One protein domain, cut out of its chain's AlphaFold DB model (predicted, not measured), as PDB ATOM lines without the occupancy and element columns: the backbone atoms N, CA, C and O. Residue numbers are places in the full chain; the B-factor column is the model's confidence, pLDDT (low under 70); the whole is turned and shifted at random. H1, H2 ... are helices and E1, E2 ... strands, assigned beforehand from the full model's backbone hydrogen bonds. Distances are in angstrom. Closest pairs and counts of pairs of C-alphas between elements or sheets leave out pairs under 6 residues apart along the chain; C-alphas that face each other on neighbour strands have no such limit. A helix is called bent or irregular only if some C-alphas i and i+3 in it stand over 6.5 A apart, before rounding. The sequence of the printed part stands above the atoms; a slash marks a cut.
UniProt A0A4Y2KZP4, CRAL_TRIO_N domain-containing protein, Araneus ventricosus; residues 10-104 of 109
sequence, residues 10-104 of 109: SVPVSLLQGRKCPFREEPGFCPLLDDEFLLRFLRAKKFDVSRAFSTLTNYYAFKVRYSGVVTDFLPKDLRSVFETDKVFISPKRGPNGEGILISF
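AT A GLANCE: This is residues 10 to 104 of the 109 residues of the protein "CRAL_TRIO_N domain-containing protein" of Araneus ventricosus (UniProt A0A4Y2KZP4). Two separate lobes make an open U: a lobe of helices, H1 to H4, with H4 as its longest part, and a slender hairpin of two strands, E1 and E2, apart from those helices. An arm from residue 66 through H5 joins them at one end. The printed part has 95 residues, in the order H1 H2 H3 H4 H5 E1 E2, and the class is mixed, helices and strands; the sheet, E1 - E2, is antiparallel. The whole is loose, with a radius of gyration of the C-alphas of 16.5 A, and flat, spanning 43 by 38 by 17 A.

IN THESE COORDINATES: H1, residues 10 to 17, begins at C-alpha 10 (34.801, 0.579, -28.837) and is 10.6 A long. H2, residues 22 to 25, is irregular, but only just: C-alphas 22 and 25 are 6.8 A apart. H3 is residues 35 to 44, 14.2 A. H4, residues 49 to 65, measures 24.1 A and ends at C-alpha 65 (32.531, -5.491, 1.309). H5 is residues 79 to 82, 5.2 A. E1, residues 87 to 93, is 15.8 A long; E2, residues 99 to 103, is 13.1 A and ends at C-alpha 103 (39.362, 18.329, 3.036).

HOW THE PARTS SIT: H1 touches H3, about perpendicular at 84 degrees, closest at the C-alphas of Val 13 and Asp 35, 6.2 A. H4, the hub, touches H3 with residues 49 to 56 alone, about perpendicular at 73 degrees, closest at the C-alphas of Phe 41 and Ala 52, 5.1 A. With residues 49 to 53 alone it touches H1, at a steep tilt of 42 degrees, the same way, closest at the C-alphas of Pro 12 and Val 49, 6.2 A. With residues 57 to 60 alone it only just touches H2, with 3 pairs of C-alphas within 8 A, closest at Pro 22 and Thr 57, 7.5 A. H5 touches no helix. E1 and E2 form an antiparallel hairpin at 153 degrees; N 88 and O 102, 2.9 A, and N 102 and O 88, 2.8 A, are within hydrogen-bond range. In H1 and H4 every O i to N i+4 pair is within that range, in H3 4 of 6; H2 and H5 are too short for such a pair.

THE WHOLE: The C-alphas farthest apart, those of Pro 27 and Pro 95, are 44.9 A apart. Residues 73 to 83, of which 79 to 82 belong to H5, stand free. The printed part has no cut; the link from H4 to H5, 13 residues, is long. The pLDDT is under 70 at residues 10, 18 and 20 to 30.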
ATOM      1  N   SER A  10      35.827   1.641 -28.780       67.19
ATOM      2  CA  SER A  10      34.801   0.579 -28.837       67.19
ATOM      3  C   SER A  10      35.364  -0.842 -28.670       67.19
ATOM      4  O   SER A  10      34.741  -1.708 -28.049       67.19
ATOM      5  N   VAL A  11      36.572  -1.097 -29.183       71.44
ATOM      6  CA  VAL A  11      37.210  -2.422 -29.108       71.44
ATOM      7  C   VAL A  11      37.595  -2.780 -27.663       71.44
ATOM      8  O   VAL A  11      37.226  -3.856 -27.200       71.44
ATOM      9  N   PRO A  12      38.258  -1.908 -26.878       73.56
ATOM     10  CA  PRO A  12      38.563  -2.215 -25.481       73.56
ATOM     11  C   PRO A  12      37.318  -2.355 -24.593       73.56
ATOM     12  O   PRO A  12      37.344  -3.130 -23.637       73.56
ATOM     13  N   VAL A  13      36.235  -1.631 -24.899       77.50
ATOM     14  CA  VAL A  13      34.964  -1.714 -24.160       77.50
ATOM     15  C   VAL A  13      34.289  -3.065 -24.375       77.50
ATOM     16  O   VAL A  13      33.997  -3.756 -23.399       77.50
ATOM     17  N   SER A  14      34.135  -3.495 -25.629       74.62
ATOM     18  CA  SER A  14      33.543  -4.805 -25.943       74.62
ATOM     19  C   SER A  14      34.358  -5.967 -25.363       74.62
ATOM     20  O   SER A  14      33.794  -6.932 -24.844       74.62
ATOM     21  N   LEU A  15      35.693  -5.852 -25.341       76.19
ATOM     22  CA  LEU A  15      36.569  -6.826 -24.682       76.19
ATOM     23  C   LEU A  15      36.382  -6.877 -23.159       76.19
ATOM     24  O   LEU A  15      36.513  -7.952 -22.572       76.19
ATOM     25  N   LEU A  16      36.094  -5.749 -22.503       76.06
ATOM     26  CA  LEU A  16      35.780  -5.730 -21.072       76.06
ATOM     27  C   LEU A  16      34.397  -6.312 -20.771       76.06
ATOM     28  O   LEU A  16      34.276  -7.071 -19.812       76.06
ATOM     29  N   GLN A  17      33.388  -6.004 -21.591       75.50
ATOM     30  CA  GLN A  17      32.034  -6.565 -21.469       75.50
ATOM     31  C   GLN A  17      32.028  -8.085 -21.660       75.50
ATOM     32  O   GLN A  17      31.313  -8.798 -20.959       75.50
ATOM     33  N   GLY A  18      32.851  -8.587 -22.586       69.75
ATOM     34  CA  GLY A  18      32.962 -10.014 -22.889       69.75
ATOM     35  C   GLY A  18      33.679 -10.846 -21.821       69.75
ATOM     36  O   GLY A  18      33.621 -12.076 -21.866       69.75
ATOM     37  N   ARG A  19      34.358 -10.225 -20.846       75.00
ATOM     38  CA  ARG A  19      34.981 -10.967 -19.741       75.00
ATOM     39  C   ARG A  19      33.927 -11.366 -18.712       75.00
ATOM     40  O   ARG A  19      33.121 -10.549 -18.278       75.00
ATOM     41  N   LYS A  20      33.974 -12.624 -18.260       64.88
ATOM     42  CA  LYS A  20      33.122 -13.105 -17.165       64.88
ATOM     43  C   LYS A  20      33.410 -12.298 -15.898       64.88
ATOM     44  O   LYS A  20      34.472 -12.450 -15.303       64.88
ATOM     45  N   CYS A  21      32.474 -11.442 -15.497       63.03
ATOM     46  CA  CYS A  21      32.545 -10.748 -14.218       63.03
ATOM     47  C   CYS A  21      32.236 -11.761 -13.100       63.03
ATOM     48  O   CYS A  21      31.160 -12.358 -13.142       63.03
ATOM     49  N   PRO A  22      33.127 -11.969 -12.115       62.56
ATOM     50  CA  PRO A  22      32.926 -12.982 -11.072       62.56
ATOM     51  C   PRO A  22      31.696 -12.709 -10.195       62.56
ATOM     52  O   PRO A  22      31.165 -13.620  -9.582       62.56
ATOM     53  N   PHE A  23      31.202 -11.470 -10.174       59.19
ATOM     54  CA  PHE A  23      30.025 -11.075  -9.397       59.19
ATOM     55  C   PHE A  23      28.691 -11.323 -10.109       59.19
ATOM     56  O   PHE A  23      27.642 -11.110  -9.517       59.19
ATOM     57  N   ARG A  24      28.697 -11.758 -11.379       56.97
ATOM     58  CA  ARG A  24      27.459 -12.009 -12.142       56.97
ATOM     59  C   ARG A  24      26.633 -13.172 -11.574       56.97
ATOM     60  O   ARG A  24      25.480 -13.331 -11.958       56.97
ATOM     61  N   GLU A  25      27.231 -13.984 -10.708       57.94
ATOM     62  CA  GLU A  25      26.607 -15.164 -10.103       57.94
ATOM     63  C   GLU A  25      25.895 -14.856  -8.771       57.94
ATOM     64  O   GLU A  25      25.161 -15.705  -8.273       57.94
ATOM     65  N   GLU A  26      26.029 -13.638  -8.227       62.75
ATOM     66  CA  GLU A  26      25.294 -13.218  -7.027       62.75
ATOM     67  C   GLU A  26      23.834 -12.854  -7.382       62.75
ATOM     68  O   GLU A  26      23.597 -11.952  -8.199       62.75
ATOM     69  N   PRO A  27      22.825 -13.526  -6.795       55.56
ATOM     70  CA  PRO A  27      21.425 -13.269  -7.111       55.56
ATOM     71  C   PRO A  27      21.031 -11.834  -6.732       55.56
ATOM     72  O   PRO A  27      21.145 -11.418  -5.583       55.56
ATOM     73  N   GLY A  28      20.552 -11.068  -7.718       60.81
ATOM     74  CA  GLY A  28      20.153  -9.664  -7.548       60.81
ATOM     75  C   GLY A  28      21.263  -8.637  -7.801       60.81
ATOM     76  O   GLY A  28      21.000  -7.436  -7.742       60.81
ATOM     77  N   PHE A  29      22.482  -9.072  -8.137       64.62
ATOM     78  CA  PHE A  29      23.580  -8.172  -8.474       64.62
ATOM     79  C   PHE A  29      23.661  -7.913  -9.986       64.62
ATOM     80  O   PHE A  29      24.151  -8.733 -10.763       64.62
ATOM     81  N   CYS A  30      23.201  -6.738 -10.420       65.62
ATOM     82  CA  CYS A  30      23.340  -6.279 -11.802       65.62
ATOM     83  C   CYS A  30      24.463  -5.231 -11.889       65.62
ATOM     84  O   CYS A  30      24.211  -4.058 -11.604       65.62
ATOM     85  N   PRO A  31      25.703  -5.610 -12.259       72.44
ATOM     86  CA  PRO A  31      26.770  -4.634 -12.424       72.44
ATOM     87  C   PRO A  31      26.429  -3.677 -13.571       72.44
ATOM     88  O   PRO A  31      26.011  -4.106 -14.649       72.44
ATOM     89  N   LEU A  32      26.658  -2.382 -13.355       80.12
ATOM     90  CA  LEU A  32      26.654  -1.396 -14.427       80.12
ATOM     91  C   LEU A  32      27.818  -1.711 -15.377       80.12
ATOM     92  O   LEU A  32      28.968  -1.827 -14.947       80.12
ATOM     93  N   LEU A  33      27.505  -1.907 -16.654       81.19
ATOM     94  CA  LEU A  33      28.463  -2.287 -17.701       81.19
ATOM     95  C   LEU A  33      28.247  -1.480 -18.988       81.19
ATOM     96  O   LEU A  33      28.650  -1.917 -20.067       81.19
ATOM     97  N   ASP A  34      27.601  -0.316 -18.883       87.75
ATOM     98  CA  ASP A  34      27.505   0.603 -20.011       87.75
ATOM     99  C   ASP A  34      28.894   1.109 -20.434       87.75
ATOM    100  O   ASP A  34      29.867   1.096 -19.665       87.75
ATOM    101  N   ASP A  35      28.990   1.525 -21.691       89.44
ATOM    102  CA  ASP A  35      30.255   1.909 -22.304       89.44
ATOM    103  C   ASP A  35      30.906   3.089 -21.568       89.44
ATOM    104  O   ASP A  35      32.116   3.086 -21.341       89.44
ATOM    105  N   GLU A  36      30.121   4.080 -21.137       90.06
ATOM    106  CA  GLU A  36      30.641   5.273 -20.463       90.06
ATOM    107  C   GLU A  36      31.271   4.928 -19.106       90.06
ATOM    108  O   GLU A  36      32.349   5.424 -18.758       90.06
ATOM    109  N   PHE A  37      30.632   4.042 -18.349       90.69
ATOM    110  CA  PHE A  37      31.114   3.528 -17.082       90.69
ATOM    111  C   PHE A  37      32.396   2.716 -17.272       90.69
ATOM    112  O   PHE A  37      33.396   2.979 -16.596       90.69
ATOM    113  N   LEU A  38      32.413   1.784 -18.227       90.62
ATOM    114  CA  LEU A  38      33.586   0.954 -18.516       90.62
ATOM    115  C   LEU A  38      34.778   1.774 -19.022       90.62
ATOM    116  O   LEU A  38      35.928   1.499 -18.655       90.62
ATOM    117  N   LEU A  39      34.521   2.838 -19.787       92.94
ATOM    118  CA  LEU A  39      35.556   3.761 -20.249       92.94
ATOM    119  C   LEU A  39      36.313   4.428 -19.100       92.94
ATOM    120  O   LEU A  39      37.499   4.724 -19.258       92.94
ATOM    121  N   ARG A  40      35.700   4.621 -17.924       93.44
ATOM    122  CA  ARG A  40      36.391   5.179 -16.744       93.44
ATOM    123  C   ARG A  40      37.554   4.283 -16.313       93.44
ATOM    124  O   ARG A  40      38.659   4.776 -16.076       93.44
ATOM    125  N   PHE A  41      37.340   2.968 -16.288       94.00
ATOM    126  CA  PHE A  41      38.361   1.981 -15.922       94.00
ATOM    127  C   PHE A  41      39.437   1.848 -17.002       94.00
ATOM    128  O   PHE A  41      40.629   1.808 -16.688       94.00
ATOM    129  N   LEU A  42      39.032   1.844 -18.276       93.75
ATOM    130  CA  LEU A  42      39.961   1.810 -19.408       93.75
ATOM    131  C   LEU A  42      40.870   3.037 -19.425       93.75
ATOM    132  O   LEU A  42      42.090   2.888 -19.476       93.75
ATOM    133  N   ARG A  43      40.310   4.247 -19.308       93.56
ATOM    134  CA  ARG A  43      41.080   5.500 -19.287       93.56
ATOM    135  C   ARG A  43      42.067   5.524 -18.123       93.56
ATOM    136  O   ARG A  43      43.245   5.817 -18.334       93.56
ATOM    137  N   ALA A  44      41.636   5.109 -16.929       94.25
ATOM    138  CA  ALA A  44      42.504   5.016 -15.754       94.25
ATOM    139  C   ALA A  44      43.690   4.050 -15.947       94.25
ATOM    140  O   ALA A  44      44.749   4.238 -15.347       94.25
ATOM    141  N   LYS A  45      43.536   3.022 -16.791       95.62
ATOM    142  CA  LYS A  45      44.576   2.022 -17.087       95.62
ATOM    143  C   LYS A  45      45.188   2.158 -18.480       95.62
ATOM    144  O   LYS A  45      45.843   1.227 -18.939       95.62
ATOM    145  N   LYS A  46      45.046   3.320 -19.132       93.38
ATOM    146  CA  LYS A  46      45.594   3.590 -20.476       93.38
ATOM    147  C   LYS A  46      45.168   2.529 -21.510       93.38
ATOM    148  O   LYS A  46      45.977   2.120 -22.335       93.38
ATOM    149  N   PHE A  47      43.913   2.087 -21.436       91.81
ATOM    150  CA  PHE A  47      43.286   1.064 -22.286       91.81
ATOM    151  C   PHE A  47      43.886  -0.346 -22.181       91.81
ATOM    152  O   PHE A  47      43.616  -1.206 -23.014       91.81
ATOM    153  N   ASP A  48      44.639  -0.630 -21.118       93.19
ATOM    154  CA  ASP A  48      45.012  -1.996 -20.770       93.19
ATOM    155  C   ASP A  48      43.794  -2.753 -20.227       93.19
ATOM    156  O   ASP A  48      43.388  -2.577 -19.075       93.19
ATOM    157  N   VAL A  49      43.212  -3.598 -21.078       91.38
ATOM    158  CA  VAL A  49      41.989  -4.357 -20.786       91.38
ATOM    159  C   VAL A  49      42.158  -5.248 -19.551       91.38
ATOM    160  O   VAL A  49      41.238  -5.360 -18.743       91.38
ATOM    161  N   SER A  50      43.328  -5.862 -19.352       90.44
ATOM    162  CA  SER A  50      43.527  -6.785 -18.231       90.44
ATOM    163  C   SER A  50      43.568  -6.048 -16.893       90.44
ATOM    164  O   SER A  50      42.870  -6.418 -15.944       90.44
ATOM    165  N   ARG A  51      44.321  -4.943 -16.827       94.38
ATOM    166  CA  ARG A  51      44.378  -4.099 -15.625       94.38
ATOM    167  C   ARG A  51      43.063  -3.373 -15.364       94.38
ATOM    168  O   ARG A  51      42.687  -3.208 -14.199       94.38
ATOM    169  N   ALA A  52      42.360  -2.946 -16.412       93.81
ATOM    170  CA  ALA A  52      41.038  -2.338 -16.284       93.81
ATOM    171  C   ALA A  52      40.034  -3.337 -15.696       93.81
ATOM    172  O   ALA A  52      39.358  -3.005 -14.723       93.81
ATOM    173  N   PHE A  53      40.025  -4.579 -16.190       90.75
ATOM    174  CA  PHE A  53      39.186  -5.649 -15.656       90.75
ATOM    175  C   PHE A  53      39.478  -5.938 -14.177       90.75
ATOM    176  O   PHE A  53      38.558  -5.983 -13.370       90.75
ATOM    177  N   SER A  54      40.753  -6.048 -13.785       92.00
ATOM    178  CA  SER A  54      41.124  -6.222 -12.370       92.00
ATOM    179  C   SER A  54      40.629  -5.065 -11.490       92.00
ATOM    180  O   SER A  54      40.131  -5.287 -10.388       92.00
ATOM    181  N   THR A  55      40.694  -3.828 -11.990       93.94
ATOM    182  CA  THR A  55      40.208  -2.646 -11.256       93.94
ATOM    183  C   THR A  55      38.685  -2.642 -11.129       93.94
ATOM    184  O   THR A  55      38.171  -2.301 -10.067       93.94
ATOM    185  N   LEU A  56      37.969  -3.053 -12.178       91.38
ATOM    186  CA  LEU A  56      36.515  -3.214 -12.166       91.38
ATOM    187  C   LEU A  56      36.076  -4.287 -11.161       91.38
ATOM    188  O   LEU A  56      35.165  -4.061 -10.368       91.38
ATOM    189  N   THR A  57      36.766  -5.428 -11.138       87.94
ATOM    190  CA  THR A  57      36.522  -6.490 -10.155       87.94
ATOM    191  C   THR A  57      36.745  -5.981  -8.730       87.94
ATOM    192  O   THR A  57      35.897  -6.177  -7.864       87.94
ATOM    193  N   ASN A  58      37.839  -5.256  -8.483       91.06
ATOM    194  CA  ASN A  58      38.115  -4.677  -7.166       91.06
ATOM    195  C   ASN A  58      37.079  -3.620  -6.757       91.06
ATOM    196  O   ASN A  58      36.728  -3.542  -5.581       91.06
ATOM    197  N   TYR A  59      36.572  -2.827  -7.705       91.50
ATOM    198  CA  TYR A  59      35.506  -1.856  -7.455       91.50
ATOM    199  C   TYR A  59      34.244  -2.540  -6.917       91.50
ATOM    200  O   TYR A  59      33.699  -2.113  -5.898       91.50
ATOM    201  N   TYR A  60      33.818  -3.639  -7.539       87.25
ATOM    202  CA  TYR A  60      32.647  -4.380  -7.071       87.25
ATOM    203  C   TYR A  60      32.907  -5.176  -5.788       87.25
ATOM    204  O   TYR A  60      32.053  -5.174  -4.903       87.25
ATOM    205  N   ALA A  61      34.106  -5.740  -5.607       87.31
ATOM    206  CA  ALA A  61      34.506  -6.334  -4.329       87.31
ATOM    207  C   ALA A  61      34.413  -5.317  -3.178       87.31
ATOM    208  O   ALA A  61      33.915  -5.634  -2.101       87.31
ATOM    209  N   PHE A  62      34.871  -4.082  -3.411       89.94
ATOM    210  CA  PHE A  62      34.795  -2.993  -2.441       89.94
ATOM    211  C   PHE A  62      33.345  -2.607  -2.128       89.94
ATOM    212  O   PHE A  62      32.998  -2.465  -0.958       89.94
ATOM    213  N   LYS A  63      32.492  -2.493  -3.155       86.44
ATOM    214  CA  LYS A  63      31.052  -2.226  -3.005       86.44
ATOM    215  C   LYS A  63      30.362  -3.268  -2.124       86.44
ATOM    216  O   LYS A  63      29.669  -2.894  -1.191       86.44
ATOM    217  N   VAL A  64      30.583  -4.557  -2.389       85.44
ATOM    218  CA  VAL A  64      29.997  -5.640  -1.582       85.44
ATOM    219  C   VAL A  64      30.542  -5.603  -0.154       85.44
ATOM    220  O   VAL A  64      29.781  -5.649   0.807       85.44
ATOM    221  N   ARG A  65      31.864  -5.460   0.001       88.31
ATOM    222  CA  ARG A  65      32.531  -5.491   1.309       88.31
ATOM    223  C   ARG A  65      32.136  -4.337   2.235       88.31
ATOM    224  O   ARG A  65      32.146  -4.522   3.447       88.31
ATOM    225  N   TYR A  66      31.846  -3.160   1.686       88.31
ATOM    226  CA  TYR A  66      31.566  -1.944   2.458       88.31
ATOM    227  C   TYR A  66      30.158  -1.383   2.218       88.31
ATOM    228  O   TYR A  66      29.916  -0.190   2.447       88.31
ATOM    229  N   SER A  67      29.229  -2.237   1.782       87.44
ATOM    230  CA  SER A  67      27.823  -1.874   1.616       87.44
ATOM    231  C   SER A  67      27.220  -1.379   2.934       87.44
ATOM    232  O   SER A  67      27.467  -1.959   3.991       87.44
ATOM    233  N   GLY A  68      26.505  -0.253   2.890       82.75
ATOM    234  CA  GLY A  68      25.902   0.402   4.060       82.75
ATOM    235  C   GLY A  68      26.881   1.120   4.999       82.75
ATOM    236  O   GLY A  68      26.442   1.835   5.897       82.75
ATOM    237  N   VAL A  69      28.197   0.964   4.803       82.12
ATOM    238  CA  VAL A  69      29.242   1.606   5.629       82.12
ATOM    239  C   VAL A  69      29.964   2.711   4.866       82.12
ATOM    240  O   VAL A  69      30.225   3.780   5.407       82.12
ATOM    241  N   VAL A  70      30.312   2.451   3.606       78.50
ATOM    242  CA  VAL A  70      30.989   3.413   2.716       78.50
ATOM    243  C   VAL A  70      30.202   3.605   1.422       78.50
ATOM    244  O   VAL A  70      30.328   4.631   0.757       78.50
ATOM    245  N   THR A  71      29.382   2.625   1.050       82.25
ATOM    246  CA  THR A  71      28.642   2.629  -0.208       82.25
ATOM    247  C   THR A  71      27.149   2.464   0.027       82.25
ATOM    248  O   THR A  71      26.727   2.078   1.108       82.25
ATOM    249  N   ASP A  72      26.356   2.746  -1.011       82.38
ATOM    250  CA  ASP A  72      24.884   2.628  -0.999       82.38
ATOM    251  C   ASP A  72      24.171   3.720  -0.187       82.38
ATOM    252  O   ASP A  72      22.976   3.634   0.072       82.38
ATOM    253  N   PHE A  73      24.891   4.798   0.128       84.94
ATOM    254  CA  PHE A  73      24.308   6.023   0.660       84.94
ATOM    255  C   PHE A  73      23.544   6.793  -0.411       84.94
ATOM    256  O   PHE A  73      24.043   7.034  -1.517       84.94
ATOM    257  N   LEU A  74      22.351   7.248  -0.052       86.75
ATOM    258  CA  LEU A  74      21.617   8.243  -0.812       86.75
ATOM    259  C   LEU A  74      22.180   9.639  -0.505       86.75
ATOM    260  O   LEU A  74      22.732   9.862   0.574       86.75
ATOM    261  N   PRO A  75      21.988  10.630  -1.395       85.44
ATOM    262  CA  PRO A  75      22.435  12.000  -1.134       85.44
ATOM    263  C   PRO A  75      21.942  12.566   0.207       85.44
ATOM    264  O   PRO A  75      22.667  13.302   0.869       85.44
ATOM    265  N   LYS A  76      20.734  12.177   0.645       89.38
ATOM    266  CA  LYS A  76      20.175  12.559   1.951       89.38
ATOM    267  C   LYS A  76      20.966  12.000   3.140       89.38
ATOM    268  O   LYS A  76      21.046  12.673   4.161       89.38
ATOM    269  N   ASP A  77      21.572  10.822   2.999       87.44
ATOM    270  CA  ASP A  77      22.320  10.155   4.071       87.44
ATOM    271  C   ASP A  77      23.693  10.819   4.272       87.44
ATOM    272  O   ASP A  77      24.267  10.766   5.354       87.44
ATOM    273  N   LEU A  78      24.198  11.505   3.238       85.38
ATOM    274  CA  LEU A  78      25.455  12.260   3.266       85.38
ATOM    275  C   LEU A  78      25.261  13.752   3.568       85.38
ATOM    276  O   LEU A  78      26.241  14.494   3.641       85.38
ATOM    277  N   ARG A  79      24.016  14.212   3.742       87.12
ATOM    278  CA  ARG A  79      23.692  15.635   3.895       87.12
ATOM    279  C   ARG A  79      24.437  16.278   5.063       87.12
ATOM    280  O   ARG A  79      25.087  17.296   4.866       87.12
ATOM    281  N   SER A  80      24.414  15.645   6.234       84.88
ATOM    282  CA  SER A  80      25.108  16.135   7.432       84.88
ATOM    283  C   SER A  80      26.620  16.259   7.226       84.88
ATOM    284  O   SER A  80      27.233  17.206   7.712       84.88
ATOM    285  N   VAL A  81      27.222  15.341   6.462       83.31
ATOM    286  CA  VAL A  81      28.653  15.370   6.127       83.31
ATOM    287  C   VAL A  81      28.977  16.575   5.247       83.31
ATOM    288  O   VAL A  81      29.949  17.284   5.512       83.31
ATOM    289  N   PHE A  82      28.158  16.838   4.225       82.88
ATOM    290  CA  PHE A  82      28.342  17.997   3.350       82.88
ATOM    291  C   PHE A  82      28.059  19.323   4.067       82.88
ATOM    292  O   PHE A  82      28.795  20.279   3.861       82.88
ATOM    293  N   GLU A  83      27.068  19.363   4.961       87.56
ATOM    294  CA  GLU A  83      26.737  20.533   5.791       87.56
ATOM    295  C   GLU A  83      27.784  20.830   6.874       87.56
ATOM    296  O   GLU A  83      27.730  21.877   7.510       87.56
ATOM    297  N   THR A  84      28.764  19.946   7.094       85.69
ATOM    298  CA  THR A  84      29.857  20.225   8.040       85.69
ATOM    299  C   THR A  84      30.899  21.201   7.457       85.69
ATOM    300  O   THR A  84      31.869  21.526   8.138       85.69
ATOM    301  N   ASP A  85      30.776  21.609   6.185       82.81
ATOM    302  CA  ASP A  85      31.743  22.453   5.455       82.81
ATOM    303  C   ASP A  85      33.191  21.917   5.479       82.81
ATOM    304  O   ASP A  85      34.167  22.637   5.262       82.81
ATOM    305  N   LYS A  86      33.357  20.608   5.708       86.38
ATOM    306  CA  LYS A  86      34.676  19.957   5.779       86.38
ATOM    307  C   LYS A  86      35.206  19.490   4.437       86.38
ATOM    308  O   LYS A  86      36.376  19.128   4.350       86.38
ATOM    309  N   VAL A  87      34.373  19.479   3.403       89.69
ATOM    310  CA  VAL A  87      34.766  19.074   2.055       89.69
ATOM    311  C   VAL A  87      34.389  20.183   1.092       89.69
ATOM    312  O   VAL A  87      33.217  20.511   0.942       89.69
ATOM    313  N   PHE A  88      35.384  20.727   0.402       90.31
ATOM    314  CA  PHE A  88      35.186  21.718  -0.644       90.31
ATOM    315  C   PHE A  88      35.652  21.160  -1.987       90.31
ATOM    316  O   PHE A  88      36.801  20.739  -2.147       90.31
ATOM    317  N   ILE A  89      34.751  21.172  -2.969       92.19
ATOM    318  CA  ILE A  89      35.057  20.821  -4.355       92.19
ATOM    319  C   ILE A  89      35.273  22.129  -5.110       92.19
ATOM    320  O   ILE A  89      34.341  22.908  -5.305       92.19
ATOM    321  N   SER A  90      36.510  22.382  -5.529       95.12
ATOM    322  CA  SER A  90      36.848  23.634  -6.201       95.12
ATOM    323  C   SER A  90      36.208  23.713  -7.592       95.12
ATOM    324  O   SER A  90      36.302  22.750  -8.357       95.12
ATOM    325  N   PRO A  91      35.648  24.874  -7.986       95.69
ATOM    326  CA  PRO A  91      35.249  25.108  -9.374       95.69
ATOM    327  C   PRO A  91      36.468  25.248 -10.301       95.69
ATOM    328  O   PRO A  91      36.345  25.115 -11.519       95.69
ATOM    329  N   LYS A  92      37.656  25.516  -9.741       96.56
ATOM    330  CA  LYS A  92      38.914  25.575 -10.490       96.56
ATOM    331  C   LYS A  92      39.520  24.180 -10.628       96.56
ATOM    332  O   LYS A  92      39.390  23.331  -9.747       96.56
ATOM    333  N   ARG A  93      40.228  23.971 -11.734       96.56
ATOM    334  CA  ARG A  93      40.981  22.747 -12.022       96.56
ATOM    335  C   ARG A  93      42.470  22.947 -11.741       96.56
ATOM    336  O   ARG A  93      42.949  24.081 -11.728       96.56
ATOM    337  N   GLY A  94      43.185  21.844 -11.533       95.69
ATOM    338  CA  GLY A  94      44.645  21.829 -11.484       95.69
ATOM    339  C   GLY A  94      45.276  22.181 -12.841       95.69
ATOM    340  O   GLY A  94      44.567  22.249 -13.851       95.69
ATOM    341  N   PRO A  95      46.604  22.391 -12.896       96.12
ATOM    342  CA  PRO A  95      47.301  22.796 -14.119       96.12
ATOM    343  C   PRO A  95      47.115  21.847 -15.311       96.12
ATOM    344  O   PRO A  95      47.171  22.307 -16.449       96.12
ATOM    345  N   ASN A  96      46.851  20.551 -15.083       94.69
ATOM    346  CA  ASN A  96      46.590  19.590 -16.160       94.69
ATOM    347  C   ASN A  96      45.103  19.213 -16.279       94.69
ATOM    348  O   ASN A  96      44.764  18.232 -16.941       94.69
ATOM    349  N   GLY A  97      44.204  19.987 -15.661       93.44
ATOM    350  CA  GLY A  97      42.759  19.769 -15.724       93.44
ATOM    351  C   GLY A  97      42.203  18.838 -14.642       93.44
ATOM    352  O   GLY A  97      41.044  18.428 -14.730       93.44
ATOM    353  N   GLU A  98      42.982  18.499 -13.614       93.69
ATOM    354  CA  GLU A  98      42.525  17.651 -12.511       93.69
ATOM    355  C   GLU A  98      41.450  18.354 -11.664       93.69
ATOM    356  O   GLU A  98      41.446  19.576 -11.511       93.69
ATOM    357  N   GLY A  99      40.512  17.588 -11.097       95.50
ATOM    358  CA  GLY A  99      39.612  18.113 -10.063       95.50
ATOM    359  C   GLY A  99      40.362  18.342  -8.750       95.50
ATOM    360  O   GLY A  99      41.223  17.541  -8.394       95.50
ATOM    361  N   ILE A 100      40.025  19.412  -8.029       96.19
ATOM    362  CA  ILE A 100      40.619  19.726  -6.725       96.19
ATOM    363  C   ILE A 100      39.557  19.508  -5.645       96.19
ATOM    364  O   ILE A 100      38.540  20.204  -5.620       96.19
ATOM    365  N   LEU A 101      39.815  18.547  -4.756       94.50
ATOM    366  CA  LEU A 101      39.042  18.308  -3.540       94.50
ATOM    367  C   LEU A 101      39.888  18.734  -2.340       94.50
ATOM    368  O   LEU A 101      41.010  18.257  -2.175       94.50
ATOM    369  N   ILE A 102      39.350  19.631  -1.518       92.94
ATOM    370  CA  ILE A 102      39.979  20.121  -0.290       92.94
ATOM    371  C   ILE A 102      39.211  19.530   0.890       92.94
ATOM    372  O   ILE A 102      37.990  19.663   0.960       92.94
ATOM    373  N   SER A 103      39.925  18.870   1.799       91.50
ATOM    374  CA  SER A 103      39.362  18.329   3.036       91.50
ATOM    375  C   SER A 103      39.936  19.081   4.230       91.50
ATOM    376  O   SER A 103      41.155  19.123   4.412       91.50
ATOM    377  N   PHE A 104      39.068  19.686   5.036       90.06
ATOM    378  CA  PHE A 104      39.441  20.403   6.249       90.06
ATOM    379  C   PHE A 104      39.445  19.432   7.431       90.06
ATOM    380  O   PHE A 104      38.409  19.097   8.012       90.06
TER     381      PHE A 104